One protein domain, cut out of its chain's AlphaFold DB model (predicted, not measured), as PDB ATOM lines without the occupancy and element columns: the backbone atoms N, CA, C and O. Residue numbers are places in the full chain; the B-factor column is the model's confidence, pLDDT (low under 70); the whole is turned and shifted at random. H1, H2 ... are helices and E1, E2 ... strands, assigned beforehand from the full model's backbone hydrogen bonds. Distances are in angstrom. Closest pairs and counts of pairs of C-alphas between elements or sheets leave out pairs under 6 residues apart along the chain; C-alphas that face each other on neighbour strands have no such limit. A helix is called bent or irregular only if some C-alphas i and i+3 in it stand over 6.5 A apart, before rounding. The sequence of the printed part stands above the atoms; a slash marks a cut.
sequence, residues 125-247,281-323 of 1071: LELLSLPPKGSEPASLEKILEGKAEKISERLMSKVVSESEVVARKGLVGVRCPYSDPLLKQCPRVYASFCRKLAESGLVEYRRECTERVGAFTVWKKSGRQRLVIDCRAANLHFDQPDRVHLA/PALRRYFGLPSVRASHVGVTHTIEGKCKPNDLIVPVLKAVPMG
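This is residues 125 to 247 and 281 to 323 of the 1071 residues of the protein "Hypothetical protein" of Symbiodinium sp. CCMP2592 (UniProt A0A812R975). A body made largely of loops holds two small pairs of strands, E1 beside E4 and the hairpin of E2 and E3, with H4 packed on the E1 and E4 pair by its residues 194 to 198 and H3 and H7 next to H4. Far from H4, the kinked helix H1 and then H2 make an outlying edge, where H2 meets the short H5 and residues 142 to 147 of H1 stick out. The printed part has 166 residues, with seven named helices and four named strands in the order H1 H2 H3 H4 E1 E2 E3 H5 H6 H7 E4; both two-stranded sheets, E1 - E4 and E2 - E3, are antiparallel. The class is mixed, helices and strands, though under half of the residues are in named elements. The whole is compact, with a radius of gyration of the C-alphas of 16.7 A and spans of 41 by 37 by 36 A.

Residues 125 to 139 hold no named element. H1, residues 140 to 157, begins at C-alpha 140 (22.098, -19.503, 35.767) and is 16.2 A long; it has a kink of 117 degrees near residue 147 and is irregular, with C-alphas 143 and 146 9.5 A apart. H2 is residues 162 to 171, 14.5 A; H3 is 181 to 185; H4 is 187 to 199, 18.1 A. E1 is residues 203 to 206, E2 214 to 219, 17.3 A, and E3 225 to 230, 15.6 A. H5 is residues 234 to 237, H6 281 to 284 and H7 294 to 297. E4, residues 312 to 317, is 16.5 A long and ends at C-alpha 317 (17.296, -26.447, 22.841).

E1 and E4 are antiparallel neighbours at 142 degrees, with N 204 and O 316 2.9 A apart, within hydrogen-bond range. The closest C-alphas of H4 and E1 are those of Leu 197 and Val 203, 5.9 A. H4 touches H7, closest at the C-alphas of Ala 191 and Val 297, 5.6 A. H3 and H4 touch only at the corner, at Leu 183 and Tyr 190, C-alphas 4.9 A apart. E2 and E3 form an antiparallel hairpin at 149 degrees, with N 226 and O 218 2.8 A apart. Residues 128 to 129 pair in parallel with residues 225 to 226 of E3. H2 touches H5, closest at the C-alphas of Val 165 and His 237, 5.8 A. H1 and H6 are only just apart, at 8.1 A. Every O i to N i+4 pair is within hydrogen-bond range in H2, H3 and H4, and 8 of 14 in H1; H5, H6 and H7 are too short for such a pair.

The two C-alphas farthest apart are those of Ala 247 and Lys 308, 52.0 A. Residues 248 to 280 are not printed, and C-alphas 247 and 281 are 31.9 A apart across this cut. The link from H7 to E4 is long, 14 residues. Mean pLDDT of the printed part is 91.8; residues 173 to 174 and residue 221 are under 70.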
ATOM      1  N   LEU A 125      27.415 -27.061   7.277       89.25
ATOM      2  CA  LEU A 125      27.658 -27.619   8.610       89.25
ATOM      3  C   LEU A 125      29.083 -27.360   9.098       89.25
ATOM      4  O   LEU A 125      29.264 -27.093  10.281       89.25
ATOM      5  N   GLU A 126      30.082 -27.398   8.222       90.50
ATOM      6  CA  GLU A 126      31.490 -27.204   8.592       90.50
ATOM      7  C   GLU A 126      31.810 -25.770   9.016       90.50
ATOM      8  O   GLU A 126      32.576 -25.551   9.954       90.50
ATOM      9  N   LEU A 127      31.147 -24.790   8.404       91.69
ATOM     10  CA  LEU A 127      31.352 -23.375   8.706       91.69
ATOM     11  C   LEU A 127      30.551 -22.903   9.921       91.69
ATOM     12  O   LEU A 127      30.788 -21.798  10.420       91.69
ATOM     13  N   LEU A 128      29.621 -23.721  10.420       90.56
ATOM     14  CA  LEU A 128      28.789 -23.391  11.569       90.56
ATOM     15  C   LEU A 128      29.654 -23.137  12.811       90.56
ATOM     16  O   LEU A 128      30.477 -23.966  13.207       90.56
ATOM     17  N   SER A 129      29.501 -21.955  13.403       89.44
ATOM     18  CA  SER A 129      30.133 -21.576  14.664       89.44
ATOM     19  C   SER A 129      29.240 -22.024  15.806       89.44
ATOM     20  O   SER A 129      28.129 -21.514  15.943       89.44
ATOM     21  N   LEU A 130      29.732 -22.979  16.580       90.44
ATOM     22  CA  LEU A 130      29.105 -23.513  17.781       90.44
ATOM     23  C   LEU A 130      30.192 -23.663  18.848       90.44
ATOM     24  O   LEU A 130      31.372 -23.758  18.478       90.44
ATOM     25  N   PRO A 131      29.809 -23.774  20.130       90.69
ATOM     26  CA  PRO A 131      30.724 -24.228  21.164       90.69
ATOM     27  C   PRO A 131      31.430 -25.540  20.762       90.69
ATOM     28  O   PRO A 131      30.835 -26.361  20.042       90.69
ATOM     29  N   PRO A 132      32.694 -25.739  21.181       90.38
ATOM     30  CA  PRO A 132      33.449 -26.958  20.910       90.38
ATOM     31  C   PRO A 132      32.686 -28.243  21.261       90.38
ATOM     32  O   PRO A 132      31.789 -28.267  22.103       90.38
ATOM     33  N   LYS A 133      33.062 -29.354  20.623       91.38
ATOM     34  CA  LYS A 133      32.501 -30.665  20.964       91.38
ATOM     35  C   LYS A 133      32.791 -30.988  22.436       91.38
ATOM     36  O   LYS A 133      33.926 -30.843  22.881       91.38
ATOM     37  N   GLY A 134      31.770 -31.426  23.167       88.62
ATOM     38  CA  GLY A 134      31.822 -31.686  24.607       88.62
ATOM     39  C   GLY A 134      31.583 -30.454  25.485       88.62
ATOM     40  O   GLY A 134      31.630 -30.577  26.706       88.62
ATOM     41  N   SER A 135      31.334 -29.276  24.903       90.12
ATOM     42  CA  SER A 135      30.909 -28.103  25.671       90.12
ATOM     43  C   SER A 135      29.522 -28.294  26.278       90.12
ATOM     44  O   SER A 135      28.666 -28.968  25.713       90.12
ATOM     45  N   GLU A 136      29.300 -27.652  27.420       92.69
ATOM     46  CA  GLU A 136      28.031 -27.637  28.139       92.69
ATOM     47  C   GLU A 136      27.697 -26.187  28.515       92.69
ATOM     48  O   GLU A 136      28.552 -25.512  29.099       92.69
ATOM     49  N   PRO A 137      26.494 -25.676  28.186       95.38
ATOM     50  CA  PRO A 137      26.115 -24.318  28.553       95.38
ATOM     51  C   PRO A 137      26.039 -24.172  30.080       95.38
ATOM     52  O   PRO A 137      25.511 -25.043  30.777       95.38
ATOM     53  N   ALA A 138      26.545 -23.055  30.601       96.50
ATOM     54  CA  ALA A 138      26.571 -22.769  32.029       96.50
ATOM     55  C   ALA A 138      25.166 -22.428  32.550       96.50
ATOM     56  O   ALA A 138      24.436 -21.644  31.939       96.50
ATOM     57  N   SER A 139      24.781 -23.029  33.678       96.69
ATOM     58  CA  SER A 139      23.492 -22.764  34.321       96.69
ATOM     59  C   SER A 139      23.438 -21.359  34.921       96.69
ATOM     60  O   SER A 139      24.479 -20.764  35.209       96.69
ATOM     61  N   LEU A 140      22.234 -20.816  35.131       95.00
ATOM     62  CA  LEU A 140      22.098 -19.503  35.767       95.00
ATOM     63  C   LEU A 140      22.674 -19.510  37.186       95.00
ATOM     64  O   LEU A 140      23.265 -18.520  37.589       95.00
ATOM     65  N   GLU A 141      22.592 -20.628  37.905       94.56
ATOM     66  CA  GLU A 141      23.192 -20.812  39.231       94.56
ATOM     67  C   GLU A 141      24.720 -20.743  39.171       94.56
ATOM     68  O   GLU A 141      25.341 -20.126  40.029       94.56
ATOM     69  N   LYS A 142      25.341 -21.311  38.129       95.00
ATOM     70  CA  LYS A 142      26.792 -21.194  37.920       95.00
ATOM     71  C   LYS A 142      27.208 -19.767  37.545       95.00
ATOM     72  O   LYS A 142      28.267 -19.312  37.966       95.00
ATOM     73  N   ILE A 143      26.402 -19.078  36.737       95.25
ATOM     74  CA  ILE A 143      26.717 -17.740  36.214       95.25
ATOM     75  C   ILE A 143      26.484 -16.652  37.276       95.25
ATOM     76  O   ILE A 143      27.316 -15.760  37.441       95.25
ATOM     77  N   LEU A 144      25.354 -16.716  37.982       93.06
ATOM     78  CA  LEU A 144      24.826 -15.659  38.854       93.06
ATOM     79  C   LEU A 144      24.887 -15.998  40.348       93.06
ATOM     80  O   LEU A 144      24.530 -15.152  41.170       93.06
ATOM     81  N   GLU A 145      25.270 -17.227  40.702       91.19
ATOM     82  CA  GLU A 145      25.315 -17.714  42.084       91.19
ATOM     83  C   GLU A 145      23.984 -17.429  42.818       91.19
ATOM     84  O   GLU A 145      22.907 -17.737  42.298       91.19
ATOM     85  N   GLY A 146      24.019 -16.806  44.001       85.44
ATOM     86  CA  GLY A 146      22.829 -16.531  44.820       85.44
ATOM     87  C   GLY A 146      21.785 -15.597  44.186       85.44
ATOM     88  O   GLY A 146      20.689 -15.459  44.721       85.44
ATOM     89  N   LYS A 147      22.079 -14.956  43.044       88.94
ATOM     90  CA  LYS A 147      21.132 -14.082  42.321       88.94
ATOM     91  C   LYS A 147      20.323 -14.819  41.243       88.94
ATOM     92  O   LYS A 147      19.426 -14.220  40.645       88.94
ATOM     93  N   ALA A 148      20.619 -16.096  40.984       91.50
ATOM     94  CA  ALA A 148      19.982 -16.881  39.925       91.50
ATOM     95  C   ALA A 148      18.469 -17.064  40.122       91.50
ATOM     96  O   ALA A 148      17.714 -17.010  39.146       91.50
ATOM     97  N   GLU A 149      18.021 -17.238  41.368       91.94
ATOM     98  CA  GLU A 149      16.612 -17.465  41.712       91.94
ATOM     99  C   GLU A 149      15.734 -16.300  41.245       91.94
ATOM    100  O   GLU A 149      14.805 -16.496  40.466       91.94
ATOM    101  N   LYS A 150      16.124 -15.062  41.575       90.38
ATOM    102  CA  LYS A 150      15.395 -13.849  41.183       90.38
ATOM    103  C   LYS A 150      15.265 -13.694  39.663       90.38
ATOM    104  O   LYS A 150      14.213 -13.293  39.165       90.38
ATOM    105  N   ILE A 151      16.327 -13.992  38.908       91.25
ATOM    106  CA  ILE A 151      16.273 -13.957  37.435       91.25
ATOM    107  C   ILE A 151      15.357 -15.062  36.906       91.25
ATOM    108  O   ILE A 151      14.576 -14.826  35.981       91.25
ATOM    109  N   SER A 152      15.416 -16.248  37.505       93.81
ATOM    110  CA  SER A 152      14.607 -17.394  37.098       93.81
ATOM    111  C   SER A 152      13.120 -17.160  37.345       93.81
ATOM    112  O   SER A 152      12.314 -17.338  36.432       93.81
ATOM    113  N   GLU A 153      12.754 -16.669  38.530       93.62
ATOM    114  CA  GLU A 153      11.393 -16.237  38.861       93.62
ATOM    115  C   GLU A 153      10.899 -15.169  37.885       93.62
ATOM    116  O   GLU A 153       9.786 -15.260  37.357       93.62
ATOM    117  N   ARG A 154      11.750 -14.182  37.574       93.19
ATOM    118  CA  ARG A 154      11.394 -13.123  36.631       93.19
ATOM    119  C   ARG A 154      11.125 -13.675  35.236       93.19
ATOM    120  O   ARG A 154      10.127 -13.287  34.636       93.19
ATOM    121  N   LEU A 155      11.943 -14.596  34.732       94.00
ATOM    122  CA  LEU A 155      11.707 -15.248  33.440       94.00
ATOM    123  C   LEU A 155      10.418 -16.070  33.434       94.00
ATOM    124  O   LEU A 155       9.647 -15.990  32.478       94.00
ATOM    125  N   MET A 156      10.154 -16.822  34.502       95.56
ATOM    126  CA  MET A 156       8.929 -17.612  34.619       95.56
ATOM    127  C   MET A 156       7.680 -16.726  34.693       95.56
ATOM    128  O   MET A 156       6.666 -17.072  34.092       95.56
ATOM    129  N   SER A 157       7.769 -15.546  35.318       94.94
ATOM    130  CA  SER A 157       6.669 -14.568  35.367       94.94
ATOM    131  C   SER A 157       6.256 -14.029  33.991       94.94
ATOM    132  O   SER A 157       5.158 -13.499  33.839       94.94
ATOM    133  N   LYS A 158       7.126 -14.160  32.980       95.06
ATOM    134  CA  LYS A 158       6.865 -13.724  31.602       95.06
ATOM    135  C   LYS A 158       6.162 -14.781  30.761       95.06
ATOM    136  O   LYS A 158       5.779 -14.468  29.637       95.06
ATOM    137  N   VAL A 159       6.008 -16.011  31.247       95.62
ATOM    138  CA  VAL A 159       5.277 -17.062  30.526       95.62
ATOM    139  C   VAL A 159       3.783 -16.751  30.587       95.62
ATOM    140  O   VAL A 159       3.223 -16.606  31.671       95.62
ATOM    141  N   VAL A 160       3.133 -16.642  29.427       94.44
ATOM    142  CA  VAL A 160       1.695 -16.338  29.355       94.44
ATOM    143  C   VAL A 160       0.837 -17.604  29.396       94.44
ATOM    144  O   VAL A 160       1.320 -18.715  29.178       94.44
ATOM    145  N   SER A 161      -0.455 -17.436  29.679       92.19
ATOM    146  CA  SER A 161      -1.417 -18.543  29.717       92.19
ATOM    147  C   SER A 161      -1.709 -19.123  28.325       92.19
ATOM    148  O   SER A 161      -1.690 -18.406  27.324       92.19
ATOM    149  N   GLU A 162      -2.047 -20.414  28.258       89.69
ATOM    150  CA  GLU A 162      -2.328 -21.116  26.992       89.69
ATOM    151  C   GLU A 162      -3.474 -20.464  26.194       89.69
ATOM    152  O   GLU A 162      -3.394 -20.330  24.973       89.69
ATOM    153  N   SER A 163      -4.523 -19.989  26.877       88.88
ATOM    154  CA  SER A 163      -5.653 -19.300  26.239       88.88
ATOM    155  C   SER A 163      -5.219 -18.016  25.528       88.88
ATOM    156  O   SER A 163      -5.682 -17.725  24.421       88.88
ATOM    157  N   GLU A 164      -4.284 -17.272  26.118       91.06
ATOM    158  CA  GLU A 164      -3.726 -16.070  25.508       91.06
ATOM    159  C   GLU A 164      -2.819 -16.400  24.316       91.06
ATOM    160  O   GLU A 164      -2.872 -15.714  23.293       91.06
ATOM    161  N   VAL A 165      -2.036 -17.482  24.390       89.56
ATOM    162  CA  VAL A 165      -1.217 -17.948  23.259       89.56
ATOM    163  C   VAL A 165      -2.089 -18.302  22.057       89.56
ATOM    164  O   VAL A 165      -1.774 -17.891  20.939       89.56
ATOM    165  N   VAL A 166      -3.197 -19.019  22.267       87.00
ATOM    166  CA  VAL A 166      -4.151 -19.362  21.199       87.00
ATOM    167  C   VAL A 166      -4.714 -18.096  20.548       87.00
ATOM    168  O   VAL A 166      -4.716 -17.987  19.318       87.00
ATOM    169  N   ALA A 167      -5.108 -17.101  21.349       87.50
ATOM    170  CA  ALA A 167      -5.584 -15.817  20.837       87.50
ATOM    171  C   ALA A 167      -4.500 -15.079  20.025       87.50
ATOM    172  O   ALA A 167      -4.759 -14.615  18.911       87.50
ATOM    173  N   ARG A 168      -3.262 -15.023  20.534       89.44
ATOM    174  CA  ARG A 168      -2.114 -14.402  19.851       89.44
ATOM    175  C   ARG A 168      -1.790 -15.103  18.529       89.44
ATOM    176  O   ARG A 168      -1.570 -14.429  17.526       89.44
ATOM    177  N   LYS A 169      -1.816 -16.439  18.493       84.88
ATOM    178  CA  LYS A 169      -1.625 -17.233  17.266       84.88
ATOM    179  C   LYS A 169      -2.711 -16.959  16.226       84.88
ATOM    180  O   LYS A 169      -2.395 -16.883  15.046       84.88
ATOM    181  N   GLY A 170      -3.962 -16.756  16.646       78.81
ATOM    182  CA  GLY A 170      -5.057 -16.388  15.739       78.81
ATOM    183  C   GLY A 170      -4.872 -15.020  15.068       78.81
ATOM    184  O   GLY A 170      -5.300 -14.825  13.933       78.81
ATOM    185  N   LEU A 171      -4.199 -14.083  15.744       81.06
ATOM    186  CA  LEU A 171      -3.914 -12.738  15.228       81.06
ATOM    187  C   LEU A 171      -2.639 -12.677  14.374       81.06
ATOM    188  O   LEU A 171      -2.502 -11.812  13.507       81.06
ATOM    189  N   VAL A 172      -1.684 -13.570  14.632       74.50
ATOM    190  CA  VAL A 172      -0.359 -13.567  14.010       74.50
ATOM    191  C   VAL A 172      -0.327 -14.571  12.855       74.50
ATOM    192  O   VAL A 172      -0.393 -15.775  13.059       74.50
ATOM    193  N   GLY A 173      -0.144 -14.094  11.620       65.94
ATOM    194  CA  GLY A 173      -0.111 -14.923  10.400       65.94
ATOM    195  C   GLY A 173       1.094 -15.874  10.240       65.94
ATOM    196  O   GLY A 173       1.453 -16.216   9.112       65.94
ATOM    197  N   VAL A 174       1.760 -16.285  11.324       69.38
ATOM    198  CA  VAL A 174       2.899 -17.219  11.293       69.38
ATOM    199  C   VAL A 174       2.366 -18.653  11.278       69.38
ATOM    200  O   VAL A 174       2.018 -19.204  12.315       69.38
ATOM    201  N   ARG A 175       2.302 -19.268  10.089       70.75
ATOM    202  CA  ARG A 175       1.811 -20.653   9.920       70.75
ATOM    203  C   ARG A 175       2.821 -21.717  10.344       70.75
ATOM    204  O   ARG A 175       2.434 -22.755  10.864       70.75
ATOM    205  N   CYS A 176       4.106 -21.487  10.083       79.81
ATOM    206  CA  CYS A 176       5.177 -22.397  10.472       79.81
ATOM    207  C   CYS A 176       6.507 -21.646  10.651       79.81
ATOM    208  O   CYS A 176       6.723 -20.620   9.994       79.81
ATOM    209  N   PRO A 177       7.410 -22.149  11.510       86.69
ATOM    210  CA  PRO A 177       8.766 -21.630  11.600       86.69
ATOM    211  C   PRO A 177       9.538 -21.822  10.290       86.69
ATOM    212  O   PRO A 177       9.417 -22.838   9.589       86.69
ATOM    213  N   TYR A 178      10.371 -20.844   9.963       89.12
ATOM    214  CA  TYR A 178      11.327 -20.939   8.876       89.12
ATOM    215  C   TYR A 178      12.510 -21.812   9.299       89.12
ATOM    216  O   TYR A 178      13.173 -21.542  10.298       89.12
ATOM    217  N   SER A 179      12.802 -22.825   8.487       90.19
ATOM    218  CA  SER A 179      14.045 -23.590   8.563       90.19
ATOM    219  C   SER A 179      14.692 -23.579   7.194       90.19
ATOM    220  O   SER A 179      13.970 -23.582   6.191       90.19
ATOM    221  N   ASP A 180      16.021 -23.627   7.178       90.31
ATOM    222  CA  ASP A 180      16.809 -23.763   5.958       90.31
ATOM    223  C   ASP A 180      16.252 -24.906   5.076       90.31
ATOM    224  O   ASP A 180      15.970 -25.998   5.595       90.31
ATOM    225  N   PRO A 181      16.056 -24.682   3.761       88.94
ATOM    226  CA  PRO A 181      15.537 -25.698   2.850       88.94
ATOM    227  C   PRO A 181      16.297 -27.027   2.903       88.94
ATOM    228  O   PRO A 181      15.658 -28.078   2.839       88.94
ATOM    229  N   LEU A 182      17.623 -27.011   3.102       89.06
ATOM    230  CA  LEU A 182      18.438 -28.226   3.212       89.06
ATOM    231  C   LEU A 182      18.037 -29.075   4.420       89.06
ATOM    232  O   LEU A 182      17.990 -30.301   4.322       89.06
ATOM    233  N   LEU A 183      17.694 -28.436   5.543       91.00
ATOM    234  CA  LEU A 183      17.220 -29.132   6.741       91.00
ATOM    235  C   LEU A 183      15.824 -29.734   6.540       91.00
ATOM    236  O   LEU A 183      15.522 -30.773   7.119       91.00
ATOM    237  N   LYS A 184      14.971 -29.105   5.721       87.06
ATOM    238  CA  LYS A 184      13.620 -29.612   5.420       87.06
ATOM    239  C   LYS A 184      13.634 -30.756   4.407       87.06
ATOM    240  O   LYS A 184      12.878 -31.709   4.555       87.06
ATOM    241  N   GLN A 185      14.459 -30.643   3.370       89.56
ATOM    242  CA  GLN A 185      14.432 -31.539   2.212       89.56
ATOM    243  C   GLN A 185      15.348 -32.757   2.370       89.56
ATOM    244  O   GLN A 185      15.100 -33.782   1.740       89.56
ATOM    245  N   CYS A 186      16.390 -32.679   3.206       91.88
ATOM    246  CA  CYS A 186      17.368 -33.754   3.361       91.88
ATOM    247  C   CYS A 186      17.428 -34.287   4.809       91.88
ATOM    248  O   CYS A 186      18.190 -33.769   5.634       91.88
ATOM    249  N   PRO A 187      16.706 -35.382   5.128       90.69
ATOM    250  CA  PRO A 187      16.691 -35.971   6.472       90.69
ATOM    251  C   PRO A 187      18.070 -36.391   6.998       90.69
ATOM    252  O   PRO A 187      18.310 -36.348   8.202       90.69
ATOM    253  N   ARG A 188      18.995 -36.782   6.107       92.69
ATOM    254  CA  ARG A 188      20.375 -37.140   6.477       92.69
ATOM    255  C   ARG A 188      21.163 -35.925   6.966       92.69
ATOM    256  O   ARG A 188      21.831 -36.005   7.993       92.69
ATOM    257  N   VAL A 189      21.063 -34.799   6.255       93.50
ATOM    258  CA  VAL A 189      21.699 -33.535   6.659       93.50
ATOM    259  C   VAL A 189      21.075 -33.032   7.957       93.50
ATOM    260  O   VAL A 189      21.809 -32.634   8.856       93.50
ATOM    261  N   TYR A 190      19.751 -33.140   8.098       96.25
ATOM    262  CA  TYR A 190      19.059 -32.802   9.340       96.25
ATOM    263  C   TYR A 190      19.544 -33.637  10.534       96.25
ATOM    264  O   TYR A 190      19.880 -33.089  11.577       96.25
ATOM    265  N   ALA A 191      19.679 -34.956  10.374       95.50
ATOM    266  CA  ALA A 191      20.207 -35.817  11.428       95.50
ATOM    267  C   ALA A 191      21.665 -35.476  11.794       95.50
ATOM    268  O   ALA A 191      22.014 -35.434  12.973       95.50
ATOM    269  N   SER A 192      22.522 -35.185  10.810       95.88
ATOM    270  CA  SER A 192      23.893 -34.711  11.057       95.88
ATOM    271  C   SER A 192      23.928 -33.357  11.770       95.88
ATOM    272  O   SER A 192      24.745 -33.163  12.665       95.88
ATOM    273  N   PHE A 193      23.016 -32.448  11.426       96.69
ATOM    274  CA  PHE A 193      22.836 -31.178  12.123       96.69
ATOM    275  C   PHE A 193      22.444 -31.396  13.593       96.69
ATOM    276  O   PHE A 193      23.113 -30.870  14.477       96.69
ATOM    277  N   CYS A 194      21.435 -32.230  13.871       96.94
ATOM    278  CA  CYS A 194      21.021 -32.565  15.238       96.94
ATOM    279  C   CYS A 194      22.147 -33.220  16.050       96.94
ATOM    280  O   CYS A 194      22.358 -32.846  17.201       96.94
ATOM    281  N   ARG A 195      22.907 -34.147  15.447       95.69
ATOM    282  CA  ARG A 195      24.095 -34.740  16.086       95.69
ATOM    283  C   ARG A 195      25.121 -33.675  16.441       95.69
ATOM    284  O   ARG A 195      25.564 -33.644  17.579       95.69
ATOM    285  N   LYS A 196      25.430 -32.765  15.516       95.31
ATOM    286  CA  LYS A 196      26.384 -31.680  15.764       95.31
ATOM    287  C   LYS A 196      25.930 -30.754  16.898       95.31
ATOM    288  O   LYS A 196      26.743 -30.376  17.730       95.31
ATOM    289  N   LEU A 197      24.636 -30.426  16.977       96.25
ATOM    290  CA  LEU A 197      24.097 -29.652  18.102       96.25
ATOM    291  C   LEU A 197      24.212 -30.404  19.433       96.25
ATOM    292  O   LEU A 197      24.534 -29.787  20.445       96.25
ATOM    293  N   ALA A 198      23.948 -31.713  19.436       95.19
ATOM    294  CA  ALA A 198      24.044 -32.543  20.635       95.19
ATOM    295  C   ALA A 198      25.503 -32.699  21.094       95.19
ATOM    296  O   ALA A 198      25.791 -32.576  22.278       95.19
ATOM    297  N   GLU A 199      26.432 -32.894  20.157       94.88
ATOM    298  CA  GLU A 199      27.873 -32.941  20.420       94.88
ATOM    299  C   GLU A 199      28.414 -31.623  20.989       94.88
ATOM    300  O   GLU A 199      29.366 -31.654  21.761       94.88
ATOM    301  N   SER A 200      27.811 -30.482  20.641       94.25
ATOM    302  CA  SER A 200      28.114 -29.161  21.216       94.25
ATOM    303  C   SER A 200      27.300 -28.833  22.483       94.25
ATOM    304  O   SER A 200      27.311 -27.683  22.918       94.25
ATOM    305  N   GLY A 201      26.539 -29.786  23.038       94.62
ATOM    306  CA  GLY A 201      25.741 -29.608  24.264       94.62
ATOM    307  C   GLY A 201      24.521 -28.686  24.135       94.62
ATOM    308  O   GLY A 201      23.926 -28.290  25.137       94.62
ATOM    309  N   LEU A 202      24.119 -28.324  22.912       96.19
ATOM    310  CA  LEU A 202      23.080 -27.313  22.673       96.19
ATOM    311  C   LEU A 202      21.657 -27.861  22.677       96.19
ATOM    312  O   LEU A 202      20.713 -27.080  22.805       96.19
ATOM    313  N   VAL A 203      21.487 -29.173  22.514       96.81
ATOM    314  CA  VAL A 203      20.174 -29.828  22.511       96.81
ATOM    315  C   VAL A 203      20.141 -31.025  23.445       96.81
ATOM    316  O   VAL A 203      21.128 -31.734  23.615       96.81
ATOM    317  N   GLU A 204      18.962 -31.272  23.993       95.88
ATOM    318  CA  GLU A 204      18.579 -32.527  24.632       95.88
ATOM    319  C   GLU A 204      17.450 -33.180  23.825       95.88
ATOM    320  O   GLU A 204      16.726 -32.500  23.098       95.88
ATOM    321  N   TYR A 205      17.290 -34.498  23.926       97.25
ATOM    322  CA  TYR A 205      16.245 -35.211  23.193       97.25
ATOM    323  C   TYR A 205      15.063 -35.537  24.099       97.25
ATOM    324  O   TYR A 205      15.230 -36.157  25.151       97.25
ATOM    325  N   ARG A 206      13.869 -35.146  23.654       96.06
ATOM    326  CA  ARG A 206      12.592 -35.374  24.337       96.06
ATOM    327  C   ARG A 206      11.619 -36.149  23.464       96.06
ATOM    328  O   ARG A 206      11.796 -36.219  22.248       96.06
ATOM    329  N   ARG A 207      10.571 -36.708  24.060       94.00
ATOM    330  CA  ARG A 207       9.463 -37.319  23.300       94.00
ATOM    331  C   ARG A 207       8.523 -36.278  22.698       94.00
ATOM    332  O   ARG A 207       8.089 -36.430  21.560       94.00
ATOM    333  N   GLU A 208       8.258 -35.204  23.434       92.81
ATOM    334  CA  GLU A 208       7.303 -34.164  23.048       92.81
ATOM    335  C   GLU A 208       7.838 -32.758  23.348       92.81
ATOM    336  O   GLU A 208       8.770 -32.564  24.132       92.81
ATOM    337  N   CYS A 209       7.243 -31.760  22.697       94.12
ATOM    338  CA  CYS A 209       7.495 -30.342  22.935       94.12
ATOM    339  C   CYS A 209       6.192 -29.559  22.756       94.12
ATOM    340  O   CYS A 209       5.324 -29.976  21.987       94.12
ATOM    341  N   THR A 210       6.077 -28.415  23.423       93.88
ATOM    342  CA  THR A 210       4.896 -27.547  23.341       93.88
ATOM    343  C   THR A 210       4.887 -26.726  22.057       93.88
ATOM    344  O   THR A 210       3.836 -26.527  21.456       93.88
ATOM    345  N   GLU A 211       6.052 -26.248  21.618       94.06
ATOM    346  CA  GLU A 211       6.163 -25.409  20.427       94.06
ATOM    347  C   GLU A 211       7.365 -25.797  19.573       94.06
ATOM    348  O   GLU A 211       8.418 -26.194  20.085       94.06
ATOM    349  N   ARG A 212       7.192 -25.667  18.252       93.94
ATOM    350  CA  ARG A 212       8.241 -25.946  17.278       93.94
ATOM    351  C   ARG A 212       8.933 -24.665  16.830       93.94
ATOM    352  O   ARG A 212       8.298 -23.643  16.582       93.94
ATOM    353  N   VAL A 213      10.243 -24.757  16.642       95.62
ATOM    354  CA  VAL A 213      11.093 -23.700  16.091       95.62
ATOM    355  C   VAL A 213      11.834 -24.191  14.857       95.62
ATOM    356  O   VAL A 213      11.986 -25.391  14.621       95.62
ATOM    357  N   GLY A 214      12.272 -23.240  14.038       93.69
ATOM    358  CA  GLY A 214      13.071 -23.511  12.852       93.69
ATOM    359  C   GLY A 214      14.507 -23.036  13.024       93.69
ATOM    360  O   GLY A 214      14.799 -22.251  13.921       93.69
ATOM    361  N   ALA A 215      15.411 -23.525  12.181       94.94
ATOM    362  CA  ALA A 215      16.831 -23.196  12.242       94.94
ATOM    363  C   ALA A 215      17.341 -22.756  10.872       94.94
ATOM    364  O   ALA A 215      17.038 -23.384   9.855       94.94
ATOM    365  N   PHE A 216      18.129 -21.691  10.851       93.00
ATOM    366  CA  PHE A 216      18.784 -21.177   9.654       93.00
ATOM    367  C   PHE A 216      20.109 -20.516  10.025       93.00
ATOM    368  O   PHE A 216      20.400 -20.320  11.207       93.00
ATOM    369  N   THR A 217      20.931 -20.186   9.032       91.88
ATOM    370  CA  THR A 217      22.244 -19.600   9.296       91.88
ATOM    371  C   THR A 217      22.444 -18.251   8.646       91.88
ATOM    372  O   THR A 217      21.787 -17.884   7.674       91.88
ATOM    373  N   VAL A 218      23.370 -17.488   9.227       87.19
ATOM    374  CA  VAL A 218      23.801 -16.210   8.673       87.19
ATOM    375  C   VAL A 218      25.318 -16.062   8.654       87.19
ATOM    376  O   VAL A 218      25.997 -16.519   9.574       87.19
ATOM    377  N   TRP A 219      25.872 -15.406   7.634       83.50
ATOM    378  CA  TRP A 219      27.323 -15.206   7.519       83.50
ATOM    379  C   TRP A 219      27.886 -14.296   8.630       83.50
ATOM    380  O   TRP A 219      27.393 -13.189   8.870       83.50
ATOM    381  N   LYS A 220      28.960 -14.746   9.293       80.12
ATOM    382  CA  LYS A 220      29.861 -13.926  10.119       80.12
ATOM    383  C   LYS A 220      30.857 -13.209   9.203       80.12
ATOM    384  O   LYS A 220      31.235 -13.716   8.152       80.12
ATOM    385  N   LYS A 221      31.377 -12.065   9.661       69.19
ATOM    386  CA  LYS A 221      32.498 -11.374   8.991       69.19
ATOM    387  C   LYS A 221      33.753 -12.247   8.873       69.19
ATOM    388  O   LYS A 221      34.534 -12.040   7.958       69.19
ATOM    389  N   SER A 222      33.923 -13.210   9.779       75.00
ATOM    390  CA  SER A 222      35.028 -14.173   9.779       75.00
ATOM    391  C   SER A 222      34.911 -15.264   8.709       75.00
ATOM    392  O   SER A 222      35.748 -16.157   8.674       75.00
ATOM    393  N   GLY A 223      33.854 -15.263   7.887       80.81
ATOM    394  CA  GLY A 223      33.588 -16.330   6.917       80.81
ATOM    395  C   GLY A 223      32.938 -17.585   7.516       80.81
ATOM    396  O   GLY A 223      32.602 -18.501   6.779       80.81
ATOM    397  N   ARG A 224      32.701 -17.633   8.835       89.12
ATOM    398  CA  ARG A 224      31.902 -18.685   9.497       89.12
ATOM    399  C   ARG A 224      30.402 -18.375   9.456       89.12
ATOM    400  O   ARG A 224      30.004 -17.269   9.107       89.12
ATOM    401  N   GLN A 225      29.557 -19.316   9.868       91.06
ATOM    402  CA  GLN A 225      28.103 -19.149   9.943       91.06
ATOM    403  C   GLN A 225      27.613 -19.076  11.403       91.06
ATOM    404  O   GLN A 225      28.052 -19.856  12.244       91.06
ATOM    405  N   ARG A 226      26.706 -18.143  11.731       90.19
ATOM    406  CA  ARG A 226      25.941 -18.123  12.997       90.19
ATOM    407  C   ARG A 226      24.686 -18.958  12.835       90.19
ATOM    408  O   ARG A 226      23.981 -18.778  11.845       90.19
ATOM    409  N   LEU A 227      24.391 -19.796  13.821       93.25
ATOM    410  CA  LEU A 227      23.077 -20.409  13.953       93.25
ATOM    411  C   LEU A 227      22.070 -19.362  14.447       93.25
ATOM    412  O   LEU A 227      22.369 -18.603  15.364       93.25
ATOM    413  N   VAL A 228      20.893 -19.321  13.829       93.31
ATOM    414  CA  VAL A 228      19.753 -18.507  14.256       93.31
ATOM    415  C   VAL A 228      18.523 -19.401  14.309       93.31
ATOM    416  O   VAL A 228      18.326 -20.268  13.455       93.31
ATOM    417  N   ILE A 229      17.701 -19.191  15.329       95.44
ATOM    418  CA  ILE A 229      16.487 -19.955  15.579       95.44
ATOM    419  C   ILE A 229      15.287 -19.058  15.286       95.44
ATOM    420  O   ILE A 229      15.160 -17.963  15.833       95.44
ATOM    421  N   ASP A 230      14.391 -19.510  14.414       93.62
ATOM    422  CA  ASP A 230      13.121 -18.830  14.188       93.62
ATOM    423  C   ASP A 230      12.174 -19.101  15.360       93.62
ATOM    424  O   ASP A 230      11.393 -20.056  15.359       93.62
ATOM    425  N   CYS A 231      12.260 -18.233  16.364       94.25
ATOM    426  CA  CYS A 231      11.424 -18.278  17.553       94.25
ATOM    427  C   CYS A 231      10.118 -17.488  17.399       94.25
ATOM    428  O   CYS A 231       9.485 -17.223  18.411       94.25
ATOM    429  N   ARG A 232       9.676 -17.064  16.202       91.81
ATOM    430  CA  ARG A 232       8.459 -16.226  16.086       91.81
ATOM    431  C   ARG A 232       7.224 -16.863  16.731       91.81
ATOM    432  O   ARG A 232       6.489 -16.155  17.407       91.81
ATOM    433  N   ALA A 233       7.035 -18.173  16.561       90.62
ATOM    434  CA  ALA A 233       5.963 -18.921  17.221       90.62
ATOM    435  C   ALA A 233       6.220 -19.076  18.731       90.62
ATOM    436  O   ALA A 233       5.356 -18.744  19.538       90.62
ATOM    437  N   ALA A 234       7.436 -19.480  19.117       93.81
ATOM    438  CA  ALA A 234       7.839 -19.616  20.520       93.81
ATOM    439  C   ALA A 234       7.693 -18.306  21.313       93.81
ATOM    440  O   ALA A 234       7.236 -18.315  22.449       93.81
ATOM    441  N   ASN A 235       7.995 -17.161  20.701       95.06
ATOM    442  CA  ASN A 235       7.902 -15.835  21.306       95.06
ATOM    443  C   ASN A 235       6.463 -15.446  21.691       95.06
ATOM    444  O   ASN A 235       6.297 -14.554  22.515       95.06
ATOM    445  N   LEU A 236       5.431 -16.102  21.144       93.44
ATOM    446  CA  LEU A 236       4.035 -15.851  21.525       93.44
ATOM    447  C   LEU A 236       3.697 -16.376  22.927       93.44
ATOM    448  O   LEU A 236       2.767 -15.856  23.542       93.44
ATOM    449  N   HIS A 237       4.476 -17.344  23.429       94.62
ATOM    450  CA  HIS A 237       4.374 -17.915  24.781       94.62
ATOM    451  C   HIS A 237       4.948 -17.009  25.874       94.62
ATOM    452  O   HIS A 237       4.890 -17.357  27.052       94.62
ATOM    453  N   PHE A 238       5.482 -15.841  25.506       95.62
ATOM    454  CA  PHE A 238       6.088 -14.905  26.442       95.62
ATOM    455  C   PHE A 238       5.484 -13.505  26.313       95.62
ATOM    456  O   PHE A 238       5.107 -13.067  25.223       95.62
ATOM    457  N   ASP A 239       5.391 -12.782  27.423       94.00
ATOM    458  CA  ASP A 239       5.089 -11.352  27.436       94.00
ATOM    459  C   ASP A 239       6.312 -10.516  26.999       94.00
ATOM    460  O   ASP A 239       7.339 -11.055  26.583       94.00
ATOM    461  N   GLN A 240       6.225  -9.185  27.025       90.25
ATOM    462  CA  GLN A 240       7.348  -8.330  26.651       90.25
ATOM    463  C   GLN A 240       8.550  -8.521  27.599       90.25
ATOM    464  O   GLN A 240       8.384  -8.496  28.829       90.25
ATOM    465  N   PRO A 241       9.772  -8.660  27.041       91.12
ATOM    466  CA  PRO A 241      10.982  -8.748  27.842       91.12
ATOM    467  C   PRO A 241      11.212  -7.451  28.613       91.12
ATOM    468  O   PRO A 241      10.800  -6.366  28.194       91.12
ATOM    469  N   ASP A 242      11.917  -7.570  29.731       89.62
ATOM    470  CA  ASP A 242      12.360  -6.407  30.484       89.62
ATOM    471  C   ASP A 242      13.370  -5.574  29.684       89.62
ATOM    472  O   ASP A 242      14.026  -6.034  28.741       89.62
ATOM    473  N   ARG A 243      13.471  -4.297  30.049       85.19
ATOM    474  CA  ARG A 243      14.326  -3.343  29.347       85.19
ATOM    475  C   ARG A 243      15.793  -3.567  29.676       85.19
ATOM    476  O   ARG A 243      16.153  -3.841  30.813       85.19
ATOM    477  N   VAL A 244      16.631  -3.342  28.671       87.69
ATOM    478  CA  VAL A 244      18.083  -3.236  28.823       87.69
ATOM    479  C   VAL A 244      18.537  -1.799  28.594       87.69
ATOM    480  O   VAL A 244      17.987  -1.081  27.748       87.69
ATOM    481  N   HIS A 245      19.559  -1.380  29.331       85.38
ATOM    482  CA  HIS A 245      20.105  -0.030  29.270       85.38
ATOM    483  C   HIS A 245      21.524  -0.063  28.705       85.38
ATOM    484  O   HIS A 245      22.492  -0.185  29.435       85.38
ATOM    485  N   LEU A 246      21.643   0.068  27.383       90.19
ATOM    486  CA  LEU A 246      22.932   0.000  26.691       90.19
ATOM    487  C   LEU A 246      23.539   1.392  26.471       90.19
ATOM    488  O   LEU A 246      22.815   2.376  26.258       90.19
ATOM    489  N   ALA A 247      24.871   1.482  26.430       90.25
ATOM    490  CA  ALA A 247      25.545   2.668  25.914       90.25
ATOM    491  C   ALA A 247      25.242   2.852  24.421       90.25
ATOM    492  O   ALA A 247      25.353   1.939  23.605       90.25
ATOM    493  N   PRO A 281      15.166 -25.346  32.582       94.56
ATOM    494  CA  PRO A 281      14.521 -26.603  32.195       94.56
ATOM    495  C   PRO A 281      13.033 -26.463  31.852       94.56
ATOM    496  O   PRO A 281      12.577 -27.021  30.854       94.56
ATOM    497  N   ALA A 282      12.293 -25.656  32.619       94.31
ATOM    498  CA  ALA A 282      10.865 -25.410  32.409       94.31
ATOM    499  C   ALA A 282      10.541 -24.700  31.078       94.31
ATOM    500  O   ALA A 282       9.442 -24.861  30.546       94.31
ATOM    501  N   LEU A 283      11.488 -23.941  30.517       96.38
ATOM    502  CA  LEU A 283      11.303 -23.174  29.281       96.38
ATOM    503  C   LEU A 283      11.720 -23.944  28.023       96.38
ATOM    504  O   LEU A 283      11.293 -23.593  26.923       96.38
ATOM    505  N   ARG A 284      12.521 -25.009  28.163       96.31
ATOM    506  CA  ARG A 284      13.068 -25.776  27.029       96.31
ATOM    507  C   ARG A 284      11.972 -26.290  26.096       96.31
ATOM    508  O   ARG A 284      12.107 -26.190  24.882       96.31
ATOM    509  N   ARG A 285      10.836 -26.737  26.646       95.25
ATOM    510  CA  ARG A 285       9.690 -27.291  25.894       95.25
ATOM    511  C   ARG A 285       9.120 -26.381  24.795       95.25
ATOM    512  O   ARG A 285       8.429 -26.889  23.915       95.25
ATOM    513  N   TYR A 286       9.394 -25.076  24.822       96.19
ATOM    514  CA  TYR A 286       8.937 -24.120  23.804       96.19
ATOM    515  C   TYR A 286       9.885 -23.994  22.598       96.19
ATOM    516  O   TYR A 286       9.580 -23.282  21.645       96.19
ATOM    517  N   PHE A 287      11.041 -24.663  22.628       97.62
ATOM    518  CA  PHE A 287      12.089 -24.539  21.614       97.62
ATOM    519  C   PHE A 287      12.465 -25.904  21.021       97.62
ATOM    520  O   PHE A 287      13.641 -26.273  20.967       97.62
ATOM    521  N   GLY A 288      11.456 -26.671  20.590       97.38
ATOM    522  CA  GLY A 288      11.650 -27.957  19.919       97.38
ATOM    523  C   GLY A 288      11.938 -27.803  18.425       97.38
ATOM    524  O   GLY A 288      11.179 -27.170  17.697       97.38
ATOM    525  N   LEU A 289      13.015 -28.400  17.930       96.75
ATOM    526  CA  LEU A 289      13.271 -28.532  16.494       96.75
ATOM    527  C   LEU A 289      12.384 -29.643  15.887       96.75
ATOM    528  O   LEU A 289      11.787 -30.430  16.623       96.75
ATOM    529  N   PRO A 290      12.261 -29.752  14.550       94.94
ATOM    530  CA  PRO A 290      11.516 -30.845  13.923       94.94
ATOM    531  C   PRO A 290      11.911 -32.244  14.437       94.94
ATOM    532  O   PRO A 290      13.076 -32.534  14.698       94.94
ATOM    533  N   SER A 291      10.941 -33.145  14.577       95.38
ATOM    534  CA  SER A 291      11.209 -34.503  15.063       95.38
ATOM    535  C   SER A 291      12.189 -35.262  14.154       95.38
ATOM    536  O   SER A 291      12.154 -35.124  12.931       95.38
ATOM    537  N   VAL A 292      13.032 -36.104  14.748       95.81
ATOM    538  CA  VAL A 292      14.002 -36.976  14.073       95.81
ATOM    539  C   VAL A 292      13.872 -38.401  14.612       95.81
ATOM    540  O   VAL A 292      13.476 -38.598  15.756       95.81
ATOM    541  N   ARG A 293      14.180 -39.420  13.800       96.00
ATOM    542  CA  ARG A 293      14.215 -40.809  14.285       96.00
ATOM    543  C   ARG A 293      15.421 -41.020  15.192       96.00
ATOM    544  O   ARG A 293      16.527 -40.623  14.822       96.00
ATOM    545  N   ALA A 294      15.223 -41.703  16.315       95.25
ATOM    546  CA  ALA A 294      16.272 -41.970  17.297       95.25
ATOM    547  C   ALA A 294      17.517 -42.647  16.682       95.25
ATOM    548  O   ALA A 294      18.648 -42.221  16.924       95.25
ATOM    549  N   SER A 295      17.314 -43.620  15.788       95.00
ATOM    550  CA  SER A 295      18.386 -44.297  15.037       95.00
ATOM    551  C   SER A 295      19.233 -43.369  14.165       95.00
ATOM    552  O   SER A 295      20.436 -43.580  14.048       95.00
ATOM    553  N   HIS A 296      18.651 -42.322  13.573       93.75
ATOM    554  CA  HIS A 296      19.382 -41.416  12.678       93.75
ATOM    555  C   HIS A 296      20.372 -40.515  13.426       93.75
ATOM    556  O   HIS A 296      21.331 -40.019  12.834       93.75
ATOM    557  N   VAL A 297      20.133 -40.290  14.719       94.94
ATOM    558  CA  VAL A 297      20.984 -39.469  15.590       94.94
ATOM    559  C   VAL A 297      21.756 -40.293  16.624       94.94
ATOM    560  O   VAL A 297      22.536 -39.723  17.377       94.94
ATOM    561  N   GLY A 298      21.586 -41.622  16.637       93.56
ATOM    562  CA  GLY A 298      22.285 -42.530  17.552       93.56
ATOM    563  C   GLY A 298      21.808 -42.453  19.006       93.56
ATOM    564  O   GLY A 298      22.574 -42.755  19.916       93.56
ATOM    565  N   VAL A 299      20.564 -42.028  19.243       93.69
ATOM    566  CA  VAL A 299      20.013 -41.825  20.591       93.69
ATOM    567  C   VAL A 299      19.256 -43.073  21.044       93.69
ATOM    568  O   VAL A 299      18.407 -43.587  20.320       93.69
ATOM    569  N   THR A 300      19.544 -43.557  22.254       93.75
ATOM    570  CA  THR A 300      18.863 -44.717  22.873       93.75
ATOM    571  C   THR A 300      18.049 -44.347  24.116       93.75
ATOM    572  O   THR A 300      17.216 -45.134  24.569       93.75
ATOM    573  N   HIS A 301      18.272 -43.148  24.662       94.50
ATOM    574  CA  HIS A 301      17.579 -42.609  25.827       94.50
ATOM    575  C   HIS A 301      17.239 -41.132  25.591       94.50
ATOM    576  O   HIS A 301      18.103 -40.329  25.247       94.50
ATOM    577  N   THR A 302      15.969 -40.796  25.788       93.88
ATOM    578  CA  THR A 302      15.460 -39.423  25.928       93.88
ATOM    579  C   THR A 302      15.472 -39.006  27.398       93.88
ATOM    580  O   THR A 302      15.643 -39.858  28.274       93.88
ATOM    581  N   ILE A 303      15.234 -37.724  27.687       92.06
ATOM    582  CA  ILE A 303      15.065 -37.233  29.068       92.06
ATOM    583  C   ILE A 303      13.936 -37.986  29.798       92.06
ATOM    584  O   ILE A 303      14.031 -38.221  30.998       92.06
ATOM    585  N   GLU A 304      12.901 -38.428  29.078       92.38
ATOM    586  CA  GLU A 304      11.777 -39.201  29.622       92.38
ATOM    587  C   GLU A 304      12.036 -40.724  29.695       92.38
ATOM    588  O   GLU A 304      11.141 -41.486  30.059       92.38
ATOM    589  N   GLY A 305      13.236 -41.202  29.339       92.69
ATOM    590  CA  GLY A 305      13.635 -42.613  29.429       92.69
ATOM    591  C   GLY A 305      14.014 -43.261  28.091       92.69
ATOM    592  O   GLY A 305      14.248 -42.581  27.091       92.69
ATOM    593  N   LYS A 306      14.100 -44.601  28.068       94.00
ATOM    594  CA  LYS A 306      14.512 -45.401  26.892       94.00
ATOM    595  C   LYS A 306      13.640 -45.121  25.664       94.00
ATOM    596  O   LYS A 306      12.420 -45.019  25.789       94.00
ATOM    597  N   CYS A 307      14.247 -45.066  24.481       93.06
ATOM    598  CA  CYS A 307      13.547 -44.961  23.197       93.06
ATOM    599  C   CYS A 307      13.990 -46.068  22.232       93.06
ATOM    600  O   CYS A 307      15.142 -46.506  22.243       93.06
ATOM    601  N   LYS A 308      13.068 -46.536  21.389       94.25
ATOM    602  CA  LYS A 308      13.350 -47.527  20.345       94.25
ATOM    603  C   LYS A 308      13.990 -46.841  19.128       94.25
ATOM    604  O   LYS A 308      13.709 -45.673  18.872       94.25
ATOM    605  N   PRO A 309      14.772 -47.560  18.301       92.88
ATOM    606  CA  PRO A 309      15.436 -46.988  17.119       92.88
ATOM    607  C   PRO A 309      14.508 -46.250  16.134       92.88
ATOM    608  O   PRO A 309      14.936 -45.304  15.469       92.88
ATOM    609  N   ASN A 310      13.243 -46.668  16.038       94.25
ATOM    610  CA  ASN A 310      12.257 -46.085  15.124       94.25
ATOM    611  C   ASN A 310      11.400 -44.975  15.747       94.25
ATOM    612  O   ASN A 310      10.645 -44.342  15.001       94.25
ATOM    613  N   ASP A 311      11.526 -44.724  17.055       94.94
ATOM    614  CA  ASP A 311      10.764 -43.683  17.742       94.94
ATOM    615  C   ASP A 311      11.138 -42.305  17.183       94.94
ATOM    616  O   ASP A 311      12.309 -42.010  16.906       94.94
ATOM    617  N   LEU A 312      10.123 -41.458  17.000       95.56
ATOM    618  CA  LEU A 312      10.319 -40.049  16.688       95.56
ATOM    619  C   LEU A 312      10.584 -39.301  17.990       95.56
ATOM    620  O   LEU A 312       9.750 -39.293  18.889       95.56
ATOM    621  N   ILE A 313      11.744 -38.664  18.058       96.75
ATOM    622  CA  ILE A 313      12.180 -37.843  19.183       96.75
ATOM    623  C   ILE A 313      12.367 -36.404  18.716       96.75
ATOM    624  O   ILE A 313      12.601 -36.131  17.537       96.75
ATOM    625  N   VAL A 314      12.247 -35.465  19.638       97.12
ATOM    626  CA  VAL A 314      12.343 -34.030  19.393       97.12
ATOM    627  C   VAL A 314      13.664 -33.530  19.977       97.12
ATOM    628  O   VAL A 314      13.853 -33.626  21.191       97.12
ATOM    629  N   PRO A 315      14.588 -32.992  19.162       97.69
ATOM    630  CA  PRO A 315      15.719 -32.232  19.676       97.69
ATOM    631  C   PRO A 315      15.201 -30.899  20.226       97.69
ATOM    632  O   PRO A 315      14.581 -30.124  19.499       97.69
ATOM    633  N   VAL A 316      15.445 -30.620  21.498       97.75
ATOM    634  CA  VAL A 316      14.978 -29.422  22.198       97.75
ATOM    635  C   VAL A 316      16.180 -28.615  22.664       97.75
ATOM    636  O   VAL A 316      17.128 -29.184  23.203       97.75
ATOM    637  N   LEU A 317      16.167 -27.295  22.455       97.62
ATOM    638  CA  LEU A 317      17.296 -26.447  22.841       97.62
ATOM    639  C   LEU A 317      17.500 -26.425  24.363       97.62
ATOM    640  O   LEU A 317      16.589 -26.122  25.134       97.62
ATOM    641  N   LYS A 318      18.736 -26.720  24.767       96.62
ATOM    642  CA  LYS A 318      19.243 -26.666  26.143       96.62
ATOM    643  C   LYS A 318      19.892 -25.317  26.462       96.62
ATOM    644  O   LYS A 318      19.927 -24.933  27.626       96.62
ATOM    645  N   ALA A 319      20.372 -24.596  25.450       96.50
ATOM    646  CA  ALA A 319      20.955 -23.258  25.569       96.50
ATOM    647  C   ALA A 319      19.977 -22.151  25.131       96.50
ATOM    648  O   ALA A 319      18.988 -22.420  24.442       96.50
ATOM    649  N   VAL A 320      20.257 -20.902  25.510       96.56
ATOM    650  CA  VAL A 320      19.441 -19.734  25.146       96.56
ATOM    651  C   VAL A 320      19.429 -19.544  23.613       96.56
ATOM    652  O   VAL A 320      20.485 -19.346  23.007       96.56
ATOM    653  N   PRO A 321      18.257 -19.580  22.941       95.38
ATOM    654  CA  PRO A 321      18.192 -19.489  21.484       95.38
ATOM    655  C   PRO A 321      18.455 -18.070  20.973       95.38
ATOM    656  O   PRO A 321      17.753 -17.123  21.344       95.38
ATOM    657  N   MET A 322      19.359 -17.935  20.001       91.12
ATOM    658  CA  MET A 322      19.482 -16.713  19.203       91.12
ATOM    659  C   MET A 322      18.229 -16.532  18.328       91.12
ATOM    660  O   MET A 322      18.104 -17.158  17.279       91.12
ATOM    661  N   GLY A 323      17.296 -15.690  18.777       91.50
ATOM    662  CA  GLY A 323      15.982 -15.468  18.154       91.50
ATOM    663  C   GLY A 323      14.839 -15.347  19.166       91.50
ATOM    664  O   GLY A 323      13.778 -14.802  18.848       91.50
TER     665      GLY A 323